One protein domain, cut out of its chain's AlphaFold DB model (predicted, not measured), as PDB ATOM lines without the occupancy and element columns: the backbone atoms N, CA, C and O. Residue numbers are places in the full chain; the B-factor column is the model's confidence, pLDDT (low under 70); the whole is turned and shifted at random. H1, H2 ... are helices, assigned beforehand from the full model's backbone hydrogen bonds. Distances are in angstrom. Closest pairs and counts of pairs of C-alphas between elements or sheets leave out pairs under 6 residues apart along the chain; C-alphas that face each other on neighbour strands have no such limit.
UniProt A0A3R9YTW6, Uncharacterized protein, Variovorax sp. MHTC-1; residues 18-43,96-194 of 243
ATOM      1  N   VAL A  18     -32.642 -16.016  19.898       79.62
ATOM      2  CA  VAL A  18     -33.381 -14.878  20.456       79.62
ATOM      3  C   VAL A  18     -32.535 -13.619  20.259       79.62
ATOM      4  O   VAL A  18     -31.362 -13.614  20.650       79.62
ATOM      5  N   PRO A  19     -33.070 -12.549  19.642       84.44
ATOM      6  CA  PRO A  19     -32.336 -11.299  19.520       84.44
ATOM      7  C   PRO A  19     -32.214 -10.625  20.891       84.44
ATOM      8  O   PRO A  19     -33.174 -10.552  21.660       84.44
ATOM      9  N   CYS A  20     -31.032 -10.095  21.202       84.88
ATOM     10  CA  CYS A  20     -30.849  -9.251  22.378       84.88
ATOM     11  C   CYS A  20     -31.749  -8.008  22.276       84.88
ATOM     12  O   CYS A  20     -31.668  -7.279  21.289       84.88
ATOM     13  N   GLN A  21     -32.554  -7.706  23.302       84.25
ATOM     14  CA  GLN A  21     -33.466  -6.550  23.269       84.25
ATOM     15  C   GLN A  21     -32.755  -5.202  23.084       84.25
ATOM     16  O   GLN A  21     -33.345  -4.267  22.550       84.25
ATOM     17  N   ARG A  22     -31.494  -5.088  23.514       84.25
ATOM     18  CA  ARG A  22     -30.751  -3.824  23.448       84.25
ATOM     19  C   ARG A  22     -30.030  -3.588  22.132       84.25
ATOM     20  O   ARG A  22     -30.032  -2.469  21.637       84.25
ATOM     21  N   CYS A  23     -29.358  -4.608  21.606       90.50
ATOM     22  CA  CYS A  23     -28.494  -4.458  20.431       90.50
ATOM     23  C   CYS A  23     -28.933  -5.293  19.225       90.50
ATOM     24  O   CYS A  23     -28.249  -5.274  18.207       90.50
ATOM     25  N   ALA A  24     -30.036  -6.040  19.338       87.31
ATOM     26  CA  ALA A  24     -30.584  -6.930  18.313       87.31
ATOM     27  C   ALA A  24     -29.631  -8.036  17.812       87.31
ATOM     28  O   ALA A  24     -29.964  -8.752  16.869       87.31
ATOM     29  N   ALA A  25     -28.470  -8.227  18.449       84.44
ATOM     30  CA  ALA A  25     -27.562  -9.318  18.113       84.44
ATOM     31  C   ALA A  25     -28.225 -10.674  18.409       84.44
ATOM     32  O   ALA A  25     -28.822 -10.853  19.474       84.44
ATOM     33  N   GLN A  26     -28.119 -11.623  17.474       86.81
ATOM     34  CA  GLN A  26     -28.639 -12.980  17.647       86.81
ATOM     35  C   GLN A  26     -27.796 -13.738  18.669       86.81
ATOM     36  O   GLN A  26     -26.581 -13.880  18.510       86.81
ATOM     37  N   LEU A  27     -28.453 -14.217  19.723       81.38
ATOM     38  CA  LEU A  27     -27.835 -15.038  20.752       81.38
ATOM     39  C   LEU A  27     -28.211 -16.500  20.517       81.38
ATOM     40  O   LEU A  27     -29.385 -16.817  20.328       81.38
ATOM     41  N   TYR A  28     -27.206 -17.372  20.546       80.25
ATOM     42  CA  TYR A  28     -27.368 -18.817  20.410       80.25
ATOM     43  C   TYR A  28     -27.236 -19.471  21.791       80.25
ATOM     44  O   TYR A  28     -26.260 -19.240  22.510       80.25
ATOM     45  N   GLY A  29     -28.225 -20.280  22.171       76.69
ATOM     46  CA  GLY A  29     -28.249 -20.998  23.448       76.69
ATOM     47  C   GLY A  29     -28.667 -20.161  24.669       76.69
ATOM     48  O   GLY A  29     -29.116 -19.022  24.572       76.69
ATOM     49  N   ARG A  30     -28.551 -20.756  25.867       71.69
ATOM     50  CA  ARG A  30     -28.961 -20.137  27.144       71.69
ATOM     51  C   ARG A  30     -27.830 -19.294  27.741       71.69
ATOM     52  O   ARG A  30     -27.167 -19.720  28.686       71.69
ATOM     53  N   VAL A  31     -27.601 -18.104  27.195       75.19
ATOM     54  CA  VAL A  31     -26.636 -17.139  27.750       75.19
ATOM     55  C   VAL A  31     -27.334 -16.143  28.684       75.19
ATOM     56  O   VAL A  31     -28.336 -15.541  28.317       75.19
ATOM     57  N   LYS A  32     -26.812 -15.974  29.909       79.38
ATOM     58  CA  LYS A  32     -27.339 -15.001  30.895       79.38
ATOM     59  C   LYS A  32     -26.994 -13.550  30.553       79.38
ATOM     60  O   LYS A  32     -27.683 -12.640  30.995       79.38
ATOM     61  N   PHE A  33     -25.938 -13.343  29.774       84.81
ATOM     62  CA  PHE A  33     -25.416 -12.027  29.427       84.81
ATOM     63  C   PHE A  33     -25.188 -11.965  27.922       84.81
ATOM     64  O   PHE A  33     -24.695 -12.926  27.325       84.81
ATOM     65  N   CYS A  34     -25.532 -10.837  27.308       86.06
ATOM     66  CA  CYS A  34     -25.224 -10.608  25.905       86.06
ATOM     67  C   CYS A  34     -23.712 -10.343  25.751       86.06
ATOM     68  O   CYS A  34     -23.220  -9.356  26.299       86.06
ATOM     69  N   PRO A  35     -22.959 -11.149  24.981       83.38
ATOM     70  CA  PRO A  35     -21.517 -10.956  24.808       83.38
ATOM     71  C   PRO A  35     -21.167  -9.669  24.047       83.38
ATOM     72  O   PRO A  35     -20.025  -9.224  24.096       83.38
ATOM     73  N   TYR A  36     -22.136  -9.064  23.354       87.94
ATOM     74  CA  TYR A  36     -21.918  -7.855  22.564       87.94
ATOM     75  C   TYR A  36     -22.110  -6.569  23.372       87.94
ATOM     76  O   TYR A  36     -21.311  -5.648  23.233       87.94
ATOM     77  N   CYS A  37     -23.150  -6.483  24.211       90.38
ATOM     78  CA  CYS A  37     -23.436  -5.274  24.998       90.38
ATOM     79  C   CYS A  37     -23.151  -5.412  26.500       90.38
ATOM     80  O   CYS A  37     -23.177  -4.406  27.203       90.38
ATOM     81  N   GLY A  38     -22.875  -6.623  26.990       85.44
ATOM     82  CA  GLY A  38     -22.533  -6.887  28.390       85.44
ATOM     83  C   GLY A  38     -23.705  -6.819  29.368       85.44
ATOM     84  O   GLY A  38     -23.482  -6.942  30.565       85.44
ATOM     85  N   GLU A  39     -24.930  -6.629  28.881       82.81
ATOM     86  CA  GLU A  39     -26.114  -6.563  29.733       82.81
ATOM     87  C   GLU A  39     -26.798  -7.914  29.919       82.81
ATOM     88  O   GLU A  39     -26.765  -8.792  29.046       82.81
ATOM     89  N   ASP A  40     -27.432  -8.038  31.080       77.31
ATOM     90  CA  ASP A  40     -28.195  -9.192  31.518       77.31
ATOM     91  C   ASP A  40     -29.352  -9.407  30.541       77.31
ATOM     92  O   ASP A  40     -30.248  -8.572  30.394       77.31
ATOM     93  N   ALA A  41     -29.336 -10.544  29.851       63.75
ATOM     94  CA  ALA A  41     -30.479 -10.975  29.073       63.75
ATOM     95  C   ALA A  41     -31.529 -11.459  30.077       63.75
ATOM     96  O   ALA A  41     -31.552 -12.633  30.448       63.75
ATOM     97  N   SER A  42     -32.378 -10.549  30.560       59.59
ATOM     98  CA  SER A  42     -33.551 -10.851  31.385       59.59
ATOM     99  C   SER A  42     -34.619 -11.560  30.546       59.59
ATOM    100  O   SER A  42     -35.736 -11.095  30.353       59.59
ATOM    101  N   LEU A  43     -34.257 -12.720  30.007       57.28
ATOM    102  CA  LEU A  43     -35.180 -13.633  29.367       57.28
ATOM    103  C   LEU A  43     -35.885 -14.421  30.472       57.28
ATOM    104  O   LEU A  43     -35.395 -15.451  30.939       57.28
ATOM    105  N   VAL A  96      -3.844 -17.567  -7.623       86.19
ATOM    106  CA  VAL A  96      -2.702 -17.068  -6.839       86.19
ATOM    107  C   VAL A  96      -3.115 -15.879  -5.973       86.19
ATOM    108  O   VAL A  96      -2.799 -15.858  -4.787       86.19
ATOM    109  N   ALA A  97      -3.868 -14.921  -6.523       88.75
ATOM    110  CA  ALA A  97      -4.357 -13.780  -5.749       88.75
ATOM    111  C   ALA A  97      -5.254 -14.220  -4.577       88.75
ATOM    112  O   ALA A  97      -5.085 -13.733  -3.461       88.75
ATOM    113  N   ALA A  98      -6.150 -15.187  -4.797       89.69
ATOM    114  CA  ALA A  98      -6.999 -15.739  -3.744       89.69
ATOM    115  C   ALA A  98      -6.186 -16.454  -2.649       89.69
ATOM    116  O   ALA A  98      -6.448 -16.249  -1.467       89.69
ATOM    117  N   LEU A  99      -5.167 -17.240  -3.022       92.31
ATOM    118  CA  LEU A  99      -4.277 -17.891  -2.056       92.31
ATOM    119  C   LEU A  99      -3.478 -16.875  -1.235       92.31
ATOM    120  O   LEU A  99      -3.369 -17.030  -0.022       92.31
ATOM    121  N   VAL A 100      -2.960 -15.816  -1.864       94.38
ATOM    122  CA  VAL A 100      -2.246 -14.745  -1.152       94.38
ATOM    123  C   VAL A 100      -3.171 -14.045  -0.156       94.38
ATOM    124  O   VAL A 100      -2.779 -13.845   0.992       94.38
ATOM    125  N   LEU A 101      -4.408 -13.727  -0.551       94.44
ATOM    126  CA  LEU A 101      -5.394 -13.123   0.352       94.44
ATOM    127  C   LEU A 101      -5.770 -14.057   1.508       94.44
ATOM    128  O   LEU A 101      -5.876 -13.596   2.640       94.44
ATOM    129  N   LEU A 102      -5.917 -15.360   1.249       94.31
ATOM    130  CA  LEU A 102      -6.188 -16.356   2.287       94.31
ATOM    131  C   LEU A 102      -5.039 -16.429   3.303       94.31
ATOM    132  O   LEU A 102      -5.275 -16.374   4.508       94.31
ATOM    133  N   VAL A 103      -3.792 -16.517   2.831       95.25
ATOM    134  CA  VAL A 103      -2.606 -16.553   3.701       95.25
ATOM    135  C   VAL A 103      -2.489 -15.263   4.512       95.25
ATOM    136  O   VAL A 103      -2.216 -15.320   5.710       95.25
ATOM    137  N   LEU A 104      -2.752 -14.103   3.902       96.00
ATOM    138  CA  LEU A 104      -2.740 -12.817   4.599       96.00
ATOM    139  C   LEU A 104      -3.829 -12.747   5.681       96.00
ATOM    140  O   LEU A 104      -3.558 -12.304   6.795       96.00
ATOM    141  N   ALA A 105      -5.043 -13.215   5.378       95.19
ATOM    142  CA  ALA A 105      -6.142 -13.269   6.338       95.19
ATOM    143  C   ALA A 105      -5.812 -14.188   7.524       95.19
ATOM    144  O   ALA A 105      -6.062 -13.819   8.670       95.19
ATOM    145  N   LEU A 106      -5.186 -15.342   7.270       94.44
ATOM    146  CA  LEU A 106      -4.720 -16.249   8.321       94.44
ATOM    147  C   LEU A 106      -3.614 -15.618   9.178       94.44
ATOM    148  O   LEU A 106      -3.671 -15.709  10.402       94.44
ATOM    149  N   ALA A 107      -2.646 -14.933   8.562       94.56
ATOM    150  CA  ALA A 107      -1.578 -14.242   9.286       94.56
ATOM    151  C   ALA A 107      -2.126 -13.116  10.180       94.56
ATOM    152  O   ALA A 107      -1.739 -13.002  11.344       94.56
ATOM    153  N   LEU A 108      -3.070 -12.318   9.672       93.50
ATOM    154  CA  LEU A 108      -3.739 -11.274  10.452       93.50
ATOM    155  C   LEU A 108      -4.598 -11.859  11.576       93.50
ATOM    156  O   LEU A 108      -4.570 -11.340  12.690       93.50
ATOM    157  N   GLY A 109      -5.316 -12.954  11.311       91.69
ATOM    158  CA  GLY A 109      -6.071 -13.681  12.329       91.69
ATOM    159  C   GLY A 109      -5.170 -14.186  13.455       91.69
ATOM    160  O   GLY A 109      -5.489 -13.988  14.624       91.69
ATOM    161  N   TYR A 110      -4.007 -14.749  13.118       93.00
ATOM    162  CA  TYR A 110      -3.031 -15.217  14.103       93.00
ATOM    163  C   TYR A 110      -2.490 -14.072  14.970       93.00
ATOM    164  O   TYR A 110      -2.521 -14.168  16.194       93.00
ATOM    165  N   LEU A 111      -2.076 -12.954  14.359       90.75
ATOM    166  CA  LEU A 111      -1.606 -11.773  15.098       90.75
ATOM    167  C   LEU A 111      -2.698 -11.165  15.987       90.75
ATOM    168  O   LEU A 111      -2.418 -10.676  17.082       90.75
ATOM    169  N   TYR A 112      -3.952 -11.186  15.531       92.19
ATOM    170  CA  TYR A 112      -5.075 -10.683  16.313       92.19
ATOM    171  C   TYR A 112      -5.367 -11.571  17.530       92.19
ATOM    172  O   TYR A 112      -5.567 -11.053  18.629       92.19
ATOM    173  N   VAL A 113      -5.350 -12.896  17.354       88.06
ATOM    174  CA  VAL A 113      -5.534 -13.862  18.448       88.06
ATOM    175  C   VAL A 113      -4.390 -13.770  19.455       88.06
ATOM    176  O   VAL A 113      -4.654 -13.756  20.654       88.06
ATOM    177  N   ASP A 114      -3.149 -13.632  18.991       90.12
ATOM    178  CA  ASP A 114      -1.977 -13.467  19.857       90.12
ATOM    179  C   ASP A 114      -2.101 -12.204  20.724       90.12
ATOM    180  O   ASP A 114      -2.027 -12.259  21.953       90.12
ATOM    181  N   LYS A 115      -2.476 -11.075  20.111       87.62
ATOM    182  CA  LYS A 115      -2.725  -9.818  20.832       87.62
ATOM    183  C   LYS A 115      -3.889  -9.925  21.823       87.62
ATOM    184  O   LYS A 115      -3.826  -9.376  22.927       87.62
ATOM    185  N   GLN A 116      -4.963 -10.634  21.470       88.69
ATOM    186  CA  GLN A 116      -6.045 -10.899  22.421       88.69
ATOM    187  C   GLN A 116      -5.570 -11.778  23.583       88.69
ATOM    188  O   GLN A 116      -5.903 -11.501  24.736       88.69
ATOM    189  N   HIS A 117      -4.739 -12.783  23.318       91.69
ATOM    190  CA  HIS A 117      -4.180 -13.631  24.359       91.69
ATOM    191  C   HIS A 117      -3.283 -12.834  25.325       91.69
ATOM    192  O   HIS A 117      -3.359 -13.037  26.542       91.69
ATOM    193  N   GLU A 118      -2.479 -11.891  24.831       89.19
ATOM    194  CA  GLU A 118      -1.671 -10.999  25.672       89.19
ATOM    195  C   GLU A 118      -2.534 -10.079  26.550       89.19
ATOM    196  O   GLU A 118      -2.276  -9.909  27.747       89.19
ATOM    197  N   THR A 119      -3.603  -9.508  25.987       93.19
ATOM    198  CA  THR A 119      -4.520  -8.642  26.751       93.19
ATOM    199  C   THR A 119      -5.286  -9.413  27.825       93.19
ATOM    200  O   THR A 119      -5.409  -8.930  28.950       93.19
ATOM    201  N   ASN A 120      -5.727 -10.638  27.540       93.81
ATOM    202  CA  ASN A 120      -6.358 -11.494  28.544       93.81
ATOM    203  C   ASN A 120      -5.368 -11.889  29.650       93.81
ATOM    204  O   ASN A 120      -5.678 -11.737  30.831       93.81
ATOM    205  N   ARG A 121      -4.140 -12.284  29.291       93.62
ATOM    206  CA  ARG A 121      -3.090 -12.629  30.265       93.62
ATOM    207  C   ARG A 121      -2.725 -11.443  31.165       93.62
ATOM    208  O   ARG A 121      -2.560 -11.621  32.370       93.62
ATOM    209  N   SER A 122      -2.625 -10.235  30.611       93.12
ATOM    210  CA  SER A 122      -2.321  -9.031  31.401       93.12
ATOM    211  C   SER A 122      -3.459  -8.639  32.349       93.12
ATOM    212  O   SER A 122      -3.183  -8.235  33.479       93.12
ATOM    213  N   ARG A 123      -4.726  -8.825  31.950       96.50
ATOM    214  CA  ARG A 123      -5.895  -8.637  32.832       96.50
ATOM    215  C   ARG A 123      -5.942  -9.654  33.968       96.50
ATOM    216  O   ARG A 123      -6.202  -9.287  35.108       96.50
ATOM    217  N   GLU A 124      -5.673 -10.924  33.683       96.19
ATOM    218  CA  GLU A 124      -5.599 -11.946  34.732       96.19
ATOM    219  C   GLU A 124      -4.465 -11.660  35.716       96.19
ATOM    220  O   GLU A 124      -4.630 -11.798  36.930       96.19
ATOM    221  N   PHE A 125      -3.309 -11.245  35.201       96.44
ATOM    222  CA  PHE A 125      -2.172 -10.871  36.023       96.44
ATOM    223  C   PHE A 125      -2.483  -9.661  36.913       96.44
ATOM    224  O   PHE A 125      -2.222  -9.709  38.116       96.44
ATOM    225  N   SER A 126      -3.093  -8.605  36.363       96.62
ATOM    226  CA  SER A 126      -3.471  -7.423  37.143       96.62
ATOM    227  C   SER A 126      -4.533  -7.744  38.197       96.62
ATOM    228  O   SER A 126      -4.422  -7.269  39.327       96.62
ATOM    229  N   ALA A 127      -5.495  -8.617  37.887       97.12
ATOM    230  CA  ALA A 127      -6.479  -9.101  38.852       97.12
ATOM    231  C   ALA A 127      -5.820  -9.880  40.006       97.12
ATOM    232  O   ALA A 127      -6.127  -9.630  41.171       97.12
ATOM    233  N   LYS A 128      -4.867 -10.774  39.708       96.75
ATOM    234  CA  LYS A 128      -4.111 -11.523  40.729       96.75
ATOM    235  C   LYS A 128      -3.233 -10.607  41.585       96.75
ATOM    236  O   LYS A 128      -3.175 -10.787  42.800       96.75
ATOM    237  N   LEU A 129      -2.591  -9.601  40.984       97.44
ATOM    238  CA  LEU A 129      -1.851  -8.576  41.725       97.44
ATOM    239  C   LEU A 129      -2.771  -7.783  42.659       97.44
ATOM    240  O   LEU A 129      -2.452  -7.636  43.836       97.44
ATOM    241  N   ALA A 130      -3.925  -7.326  42.168       97.44
ATOM    242  CA  ALA A 130      -4.908  -6.605  42.972       97.44
ATOM    243  C   ALA A 130      -5.448  -7.469  44.124       97.44
ATOM    244  O   ALA A 130      -5.622  -6.984  45.241       97.44
ATOM    245  N   GLN A 131      -5.654  -8.768  43.891       97.19
ATOM    246  CA  GLN A 131      -6.053  -9.713  44.932       97.19
ATOM    247  C   GLN A 131      -4.980  -9.850  46.022       97.19
ATOM    248  O   GLN A 131      -5.310  -9.818  47.211       97.19
ATOM    249  N   ALA A 132      -3.708  -9.976  45.633       97.81
ATOM    250  CA  ALA A 132      -2.589 -10.086  46.565       97.81
ATOM    251  C   ALA A 132      -2.377  -8.785  47.361       97.81
ATOM    252  O   ALA A 132      -2.202  -8.826  48.579       97.81
ATOM    253  N   GLN A 133      -2.500  -7.624  46.705       97.44
ATOM    254  CA  GLN A 133      -2.527  -6.315  47.368       97.44
ATOM    255  C   GLN A 133      -3.690  -6.209  48.355       97.44
ATOM    256  O   GLN A 133      -3.491  -5.812  49.497       97.44
ATOM    257  N   GLY A 134      -4.892  -6.633  47.961       97.88
ATOM    258  CA  GLY A 134      -6.055  -6.641  48.844       97.88
ATOM    259  C   GLY A 134      -5.860  -7.527  50.079       97.88
ATOM    260  O   GLY A 134      -6.293  -7.155  51.168       97.88
ATOM    261  N   ALA A 135      -5.191  -8.677  49.943       97.75
ATOM    262  CA  ALA A 135      -4.829  -9.528  51.079       97.75
ATOM    263  C   ALA A 135      -3.830  -8.834  52.025       97.75
ATOM    264  O   ALA A 135      -4.060  -8.818  53.235       97.75
ATOM    265  N   LEU A 136      -2.801  -8.170  51.478       97.69
ATOM    266  CA  LEU A 136      -1.862  -7.351  52.258       97.69
ATOM    267  C   LEU A 136      -2.561  -6.213  53.005       97.69
ATOM    268  O   LEU A 136      -2.300  -6.004  54.189       97.69
ATOM    269  N   SER A 137      -3.474  -5.492  52.348       96.94
ATOM    270  CA  SER A 137      -4.222  -4.390  52.964       96.94
ATOM    271  C   SER A 137      -5.121  -4.857  54.109       96.94
ATOM    272  O   SER A 137      -5.288  -4.124  55.080       96.94
ATOM    273  N   ARG A 138      -5.658  -6.081  54.033       97.88
ATOM    274  CA  ARG A 138      -6.422  -6.709  55.125       97.88
ATOM    275  C   ARG A 138      -5.543  -7.244  56.262       97.88
ATOM    276  O   ARG A 138      -6.079  -7.645  57.288       97.88
ATOM    277  N   GLY A 139      -4.219  -7.254  56.098       97.00
ATOM    278  CA  GLY A 139      -3.282  -7.830  57.065       97.00
ATOM    279  C   GLY A 139      -3.184  -9.359  57.018       97.00
ATOM    280  O   GLY A 139      -2.548  -9.945  57.891       97.00
ATOM    281  N   ASP A 140      -3.771 -10.006  56.007       97.81
ATOM    282  CA  ASP A 140      -3.672 -11.454  55.799       97.81
ATOM    283  C   ASP A 140      -2.373 -11.780  55.044       97.81
ATOM    284  O   ASP A 140      -2.351 -11.964  53.820       97.81
ATOM    285  N   LEU A 141      -1.262 -11.797  55.791       97.31
ATOM    286  CA  LEU A 141       0.073 -12.034  55.235       97.31
ATOM    287  C   LEU A 141       0.188 -13.423  54.594       97.31
ATOM    288  O   LEU A 141       0.818 -13.559  53.550       97.31
ATOM    289  N   SER A 142      -0.472 -14.441  55.153       97.44
ATOM    290  CA  SER A 142      -0.418 -15.811  54.634       97.44
ATOM    291  C   SER A 142      -1.185 -15.979  53.320       97.44
ATOM    292  O   SER A 142      -0.772 -16.747  52.447       97.44
ATOM    293  N   ALA A 143      -2.321 -15.297  53.135       97.56
ATOM    294  CA  ALA A 143      -2.990 -15.269  51.834       97.56
ATOM    295  C   ALA A 143      -2.182 -14.478  50.797       97.56
ATOM    296  O   ALA A 143      -2.068 -14.922  49.652       97.56
ATOM    297  N   ALA A 144      -1.596 -13.346  51.196       97.94
ATOM    298  CA  ALA A 144      -0.743 -12.547  50.324       97.94
ATOM    299  C   ALA A 144       0.506 -13.312  49.865       97.94
ATOM    300  O   ALA A 144       0.824 -13.299  48.677       97.94
ATOM    301  N   GLU A 145       1.173 -14.029  50.771       98.00
ATOM    302  CA  GLU A 145       2.357 -14.835  50.468       98.00
ATOM    303  C   GLU A 145       2.027 -15.953  49.477       98.00
ATOM    304  O   GLU A 145       2.697 -16.095  48.455       98.00
ATOM    305  N   ARG A 146       0.936 -16.697  49.709       97.94
ATOM    306  CA  ARG A 146       0.481 -17.743  48.779       97.94
ATOM    307  C   ARG A 146       0.195 -17.185  47.384       97.94
ATOM    308  O   ARG A 146       0.593 -17.795  46.394       97.94
ATOM    309  N   ALA A 147      -0.457 -16.024  47.293       97.12
ATOM    310  CA  ALA A 147      -0.707 -15.365  46.012       97.12
ATOM    311  C   ALA A 147       0.599 -14.895  45.342       97.12
ATOM    312  O   ALA A 147       0.765 -15.062  44.131       97.12
ATOM    313  N   LEU A 148       1.544 -14.366  46.124       97.62
ATOM    314  CA  LEU A 148       2.850 -13.925  45.642       97.62
ATOM    315  C   LEU A 148       3.690 -15.089  45.105       97.62
ATOM    316  O   LEU A 148       4.318 -14.931  44.067       97.62
ATOM    317  N   VAL A 149       3.681 -16.260  45.748       97.62
ATOM    318  CA  VAL A 149       4.410 -17.448  45.263       97.62
ATOM    319  C   VAL A 149       3.927 -17.855  43.867       97.62
ATOM    320  O   VAL A 149       4.744 -18.089  42.977       97.62
ATOM    321  N   VAL A 150       2.609 -17.868  43.642       96.75
ATOM    322  CA  VAL A 150       2.024 -18.176  42.325       96.75
ATOM    323  C   VAL A 150       2.401 -17.111  41.289       96.75
ATOM    324  O   VAL A 150       2.768 -17.446  40.162       96.75
ATOM    325  N   LEU A 151       2.351 -15.828  41.661       97.06
ATOM    326  CA  LEU A 151       2.733 -14.718  40.782       97.06
ATOM    327  C   LEU A 151       4.229 -14.725  40.438       97.06
ATOM    328  O   LEU A 151       4.584 -14.510  39.282       97.06
ATOM    329  N   ALA A 152       5.097 -15.005  41.408       97.12
ATOM    330  CA  ALA A 152       6.545 -15.045  41.234       97.12
ATOM    331  C   ALA A 152       6.992 -16.228  40.366       97.12
ATOM    332  O   ALA A 152       7.942 -16.087  39.601       97.12
ATOM    333  N   ALA A 153       6.292 -17.366  40.436       97.19
ATOM    334  CA  ALA A 153       6.547 -18.502  39.552       97.19
ATOM    335  C   ALA A 153       6.223 -18.178  38.082       97.19
ATOM    336  O   ALA A 153       6.930 -18.627  37.184       97.19
ATOM    337  N   ALA A 154       5.173 -17.389  37.832       96.56
ATOM    338  CA  ALA A 154       4.785 -16.989  36.481       96.56
ATOM    339  C   ALA A 154       5.598 -15.794  35.946       96.56
ATOM    340  O   ALA A 154       5.894 -15.733  34.754       96.56
ATOM    341  N   HIS A 155       5.945 -14.838  36.814       96.44
ATOM    342  CA  HIS A 155       6.545 -13.555  36.442       96.44
ATOM    343  C   HIS A 155       7.598 -13.090  37.469       96.44
ATOM    344  O   HIS A 155       7.361 -12.121  38.200       96.44
ATOM    345  N   PRO A 156       8.779 -13.736  37.530       95.50
ATOM    346  CA  PRO A 156       9.791 -13.452  38.554       95.50
ATOM    347  C   PRO A 156      10.395 -12.040  38.450       95.50
ATOM    348  O   PRO A 156      10.767 -11.441  39.460       95.50
ATOM    349  N   ASP A 157      10.456 -11.481  37.240       96.38
ATOM    350  CA  ASP A 157      11.096 -10.188  36.973       96.38
ATOM    351  C   ASP A 157      10.130  -9.007  36.893       96.38
ATOM    352  O   ASP A 157      10.549  -7.878  36.639       96.38
ATOM    353  N   HIS A 158       8.834  -9.227  37.132       96.88
ATOM    354  CA  HIS A 158       7.867  -8.145  37.028       96.88
ATOM    355  C   HIS A 158       8.019  -7.156  38.202       96.88
ATOM    356  O   HIS A 158       7.987  -7.584  39.362       96.88
ATOM    357  N   PRO A 159       8.112  -5.833  37.947       97.25
ATOM    358  CA  PRO A 159       8.335  -4.830  38.994       97.25
ATOM    359  C   PRO A 159       7.255  -4.884  40.079       97.25
ATOM    360  O   PRO A 159       7.575  -4.978  41.257       97.25
ATOM    361  N   GLY A 160       5.984  -5.002  39.684       96.56
ATOM    362  CA  GLY A 160       4.875  -5.121  40.636       96.56
ATOM    363  C   GLY A 160       4.952  -6.339  41.571       96.56
ATOM    364  O   GLY A 160       4.464  -6.257  42.691       96.56
ATOM    365  N   VAL A 161       5.582  -7.452  41.163       98.00
ATOM    366  CA  VAL A 161       5.775  -8.621  42.048       98.00
ATOM    367  C   VAL A 161       6.909  -8.355  43.041       98.00
ATOM    368  O   VAL A 161       6.790  -8.707  44.214       98.00
ATOM    369  N   ARG A 162       7.984  -7.687  42.600       97.94
ATOM    370  CA  ARG A 162       9.092  -7.267  43.474       97.94
ATOM    371  C   ARG A 162       8.624  -6.260  44.523       97.94
ATOM    372  O   ARG A 162       8.932  -6.435  45.698       97.94
ATOM    373  N   ASP A 163       7.829  -5.271  44.122       97.88
ATOM    374  CA  ASP A 163       7.250  -4.282  45.036       97.88
ATOM    375  C   ASP A 163       6.356  -4.951  46.084       97.88
ATOM    376  O   ASP A 163       6.472  -4.674  47.278       97.88
ATOM    377  N   LEU A 164       5.513  -5.900  45.654       97.44
ATOM    378  CA  LEU A 164       4.635  -6.638  46.557       97.44
ATOM    379  C   LEU A 164       5.413  -7.500  47.560       97.44
ATOM    380  O   LEU A 164       5.038  -7.578  48.728       97.44
ATOM    381  N   ARG A 165       6.507  -8.128  47.112       98.19
ATOM    382  CA  ARG A 165       7.402  -8.910  47.974       98.19
ATOM    383  C   ARG A 165       8.062  -8.023  49.025       98.19
ATOM    384  O   ARG A 165       8.014  -8.348  50.204       98.19
ATOM    385  N   ASN A 166       8.607  -6.882  48.609       98.19
ATOM    386  CA  ASN A 166       9.239  -5.926  49.517       98.19
ATOM    387  C   ASN A 166       8.253  -5.408  50.578       98.19
ATOM    388  O   ASN A 166       8.617  -5.277  51.748       98.19
ATOM    389  N   GLU A 167       7.006  -5.135  50.180       97.88
ATOM    390  CA  GLU A 167       5.943  -4.721  51.099       97.88
ATOM    391  C   GLU A 167       5.579  -5.833  52.091       97.88
ATOM    392  O   GLU A 167       5.464  -5.570  53.291       97.88
ATOM    393  N   LEU A 168       5.436  -7.074  51.615       98.06
ATOM    394  CA  LEU A 168       5.151  -8.236  52.458       98.06
ATOM    395  C   LEU A 168       6.267  -8.472  53.481       98.06
ATOM    396  O   LEU A 168       5.985  -8.597  54.672       98.06
ATOM    397  N   ASP A 169       7.528  -8.432  53.047       98.25
ATOM    398  CA  ASP A 169       8.695  -8.587  53.920       98.25
ATOM    399  C   ASP A 169       8.775  -7.462  54.961       98.25
ATOM    400  O   ASP A 169       9.121  -7.694  56.122       98.25
ATOM    401  N   ARG A 170       8.442  -6.224  54.570       98.50
ATOM    402  CA  ARG A 170       8.370  -5.088  55.499       98.50
ATOM    403  C   ARG A 170       7.313  -5.328  56.575       98.50
ATOM    404  O   ARG A 170       7.627  -5.207  57.757       98.50
ATOM    405  N   ARG A 171       6.095  -5.705  56.179       97.69
ATOM    406  CA  ARG A 171       4.987  -5.968  57.110       97.69
ATOM    407  C   ARG A 171       5.260  -7.160  58.022       97.69
ATOM    408  O   ARG A 171       4.907  -7.103  59.196       97.69
ATOM    409  N   GLY A 172       5.911  -8.205  57.507       97.69
ATOM    410  CA  GLY A 172       6.362  -9.344  58.307       97.69
ATOM    411  C   GLY A 172       7.300  -8.902  59.429       97.69
ATOM    412  O   GLY A 172       7.024  -9.155  60.599       97.69
ATOM    413  N   ARG A 173       8.332  -8.111  59.099       98.19
ATOM    414  CA  ARG A 173       9.257  -7.554  60.104       98.19
ATOM    415  C   ARG A 173       8.559  -6.670  61.137       98.19
ATOM    416  O   ARG A 173       8.894  -6.733  62.315       98.19
ATOM    417  N   GLU A 174       7.601  -5.846  60.717       97.56
ATOM    418  CA  GLU A 174       6.814  -5.012  61.635       97.56
ATOM    419  C   GLU A 174       5.963  -5.858  62.595       97.56
ATOM    420  O   GLU A 174       5.887  -5.546  63.786       97.56
ATOM    421  N   GLN A 175       5.346  -6.939  62.107       96.88
ATOM    422  CA  GLN A 175       4.585  -7.861  62.951       96.88
ATOM    423  C   GLN A 175       5.480  -8.600  63.945       96.88
ATOM    424  O   GLN A 175       5.128  -8.680  65.124       96.88
ATOM    425  N   ASP A 176       6.641  -9.079  63.504       97.06
ATOM    426  CA  ASP A 176       7.606  -9.750  64.373       97.06
ATOM    427  C   ASP A 176       8.134  -8.800  65.453       97.06
ATOM    428  O   ASP A 176       8.128  -9.141  66.637       97.06
ATOM    429  N   ALA A 177       8.486  -7.567  65.078       98.44
ATOM    430  CA  ALA A 177       8.912  -6.539  66.024       98.44
ATOM    431  C   ALA A 177       7.813  -6.217  67.048       98.44
ATOM    432  O   ALA A 177       8.082  -6.119  68.246       98.44
ATOM    433  N   LYS A 178       6.556  -6.096  66.606       97.94
ATOM    434  CA  LYS A 178       5.417  -5.854  67.500       97.94
ATOM    435  C   LYS A 178       5.169  -7.035  68.440       97.94
ATOM    436  O   LYS A 178       4.861  -6.830  69.614       97.94
ATOM    437  N   ARG A 179       5.301  -8.269  67.949       98.06
ATOM    438  CA  ARG A 179       5.163  -9.481  68.762       98.06
ATOM    439  C   ARG A 179       6.248  -9.553  69.832       98.06
ATOM    440  O   ARG A 179       5.935  -9.887  70.973       98.06
ATOM    441  N   GLU A 180       7.481  -9.199  69.486       98.31
ATOM    442  CA  GLU A 180       8.575  -9.153  70.454       98.31
ATOM    443  C   GLU A 180       8.346  -8.062  71.506       98.31
ATOM    444  O   GLU A 180       8.425  -8.346  72.697       98.31
ATOM    445  N   GLN A 181       7.906  -6.863  71.109       98.38
ATOM    446  CA  GLN A 181       7.529  -5.806  72.060       98.38
ATOM    447  C   GLN A 181       6.429  -6.254  73.035       98.38
ATOM    448  O   GLN A 181       6.508  -5.981  74.233       98.38
ATOM    449  N   LEU A 182       5.404  -6.967  72.553       98.38
ATOM    450  CA  LEU A 182       4.358  -7.528  73.417       98.38
ATOM    451  C   LEU A 182       4.918  -8.591  74.369       98.38
ATOM    452  O   LEU A 182       4.513  -8.652  75.533       98.38
ATOM    453  N   ARG A 183       5.864  -9.411  73.903       98.12
ATOM    454  CA  ARG A 183       6.545 -10.414  74.725       98.12
ATOM    455  C   ARG A 183       7.366  -9.754  75.831       98.12
ATOM    456  O   ARG A 183       7.245 -10.157  76.988       98.12
ATOM    457  N   GLU A 184       8.136  -8.721  75.508       98.06
ATOM    458  CA  GLU A 184       8.905  -7.932  76.474       98.06
ATOM    459  C   GLU A 184       7.996  -7.220  77.483       98.06
ATOM    460  O   GLU A 184       8.243  -7.278  78.689       98.06
ATOM    461  N   ALA A 185       6.904  -6.602  77.020       97.75
ATOM    462  CA  ALA A 185       5.925  -5.951  77.885       97.75
ATOM    463  C   ALA A 185       5.267  -6.947  78.850       97.75
ATOM    464  O   ALA A 185       5.127  -6.653  80.037       97.75
ATOM    465  N   THR A 186       4.938  -8.150  78.369       97.12
ATOM    466  CA  THR A 186       4.374  -9.229  79.193       97.12
ATOM    467  C   THR A 186       5.382  -9.715  80.236       97.12
ATOM    468  O   THR A 186       5.039  -9.842  81.409       97.12
ATOM    469  N   GLN A 187       6.648  -9.917  79.852       96.56
ATOM    470  CA  GLN A 187       7.711 -10.276  80.797       96.56
ATOM    471  C   GLN A 187       7.931  -9.182  81.848       96.56
ATOM    472  O   GLN A 187       8.106  -9.477  83.030       96.56
ATOM    473  N   LYS A 188       7.895  -7.910  81.441       96.94
ATOM    474  CA  LYS A 188       8.022  -6.771  82.351       96.94
ATOM    475  C   LYS A 188       6.843  -6.700  83.324       96.94
ATOM    476  O   LYS A 188       7.071  -6.519  84.517       96.94
ATOM    477  N   ALA A 189       5.614  -6.891  82.847       96.50
ATOM    478  CA  ALA A 189       4.423  -6.940  83.692       96.50
ATOM    479  C   ALA A 189       4.490  -8.101  84.699       96.50
ATOM    480  O   ALA A 189       4.264  -7.890  85.888       96.50
ATOM    481  N   ALA A 190       4.900  -9.296  84.258       95.62
ATOM    482  CA  ALA A 190       5.087 -10.452  85.137       95.62
ATOM    483  C   ALA A 190       6.121 -10.186  86.248       95.62
ATOM    484  O   ALA A 190       5.903 -10.572  87.395       95.62
ATOM    485  N   ARG A 191       7.217  -9.476  85.935       94.81
ATOM    486  CA  ARG A 191       8.217  -9.059  86.935       94.81
ATOM    487  C   ARG A 191       7.650  -8.074  87.957       94.81
ATOM    488  O   ARG A 191       7.914  -8.235  89.141       94.81
ATOM    489  N   VAL A 192       6.870  -7.082  87.522       96.38
ATOM    490  CA  VAL A 192       6.261  -6.083  88.424       96.38
ATOM    491  C   VAL A 192       5.240  -6.724  89.366       96.38
ATOM    492  O   VAL A 192       5.147  -6.330  90.523       96.38
ATOM    493  N   LEU A 193       4.512  -7.736  88.893       95.75
ATOM    494  CA  LEU A 193       3.516  -8.458  89.688       95.75
ATOM    495  C   LEU A 193       4.118  -9.519  90.625       95.75
ATOM    496  O   LEU A 193       3.370 -10.199  91.318       95.75
ATOM    497  N   GLY A 194       5.443  -9.707  90.632       92.88
ATOM    498  CA  GLY A 194       6.089 -10.764  91.419       92.88
ATOM    499  C   GLY A 194       5.789 -12.186  90.924       92.88
ATOM    500  O   GLY A 194       6.129 -13.149  91.595       92.88
TER     501      GLY A 194
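Overview. This is residues 18 to 43 and 96 to 194 of the 243 residues of an uncharacterized protein of Variovorax sp. MHTC-1 (UniProt A0A3R9YTW6). The long helix H1 and the long helix H3 run the same way and overlap only near their ends, and the short helix H2 folds back beside that overlap, giving a stretched Z. The free arms 96 to 124 of H1 and 176 to 194, mostly H3, stick out at the two ends and make the length, while residues 18 to 43 form a small separate knot of loops off to the side of H1. The printed part has 125 residues, with helices H1, H2 and H3 in chain order and no named strand; the class is all helix. The whole is extended, with a radius of gyration of the C-alphas of 26.5 A and spans of 95 by 43 by 17 A.

Along the chain. H1, residues 96 to 137, is 61.2 A long and begins at C-alpha 96 at (-2.702, -17.068, -6.839). H3, residues 159 to 192, is 49.5 A long and ends at C-alpha 192 at (6.261, -6.083, 88.424). H2, residues 141 to 154, is 20.0 A long. Residues 18 to 19 pair antiparallel with 26 to 27.

Arrangement. H1, H2 and H3 are an up and down bundle, each helix running against the one before it. With residues 125 to 136 alone, H1 touches H2, closest at the C-alphas of Ala 132 and Ala 144, 4.9 A; this hairpin has a shallow tilt of 23 degrees. H2 touches residues 161 to 172 of H3, closest at the C-alphas of Ala 152 and Val 161, 6.5 A, a hairpin at a shallow tilt of 25 degrees. H1 and H3 touch, the same way at 12 degrees, a shallow tilt, with the C-alphas of Leu 136 and Leu 168 closest at 7.1 A. In H1, H2 and H3 every O i to N i+4 pair is within hydrogen-bond range.

Size, cuts and confidence. The C-alphas of Val 96 and Gly 194 are the two farthest apart, 98.9 A. Residues 44 to 95 are not printed, and C-alphas 43 and 96 are 48.8 A apart across this cut. The links H1 to H2 and H2 to H3 are tight. Residues 41 to 43 have pLDDT under 70.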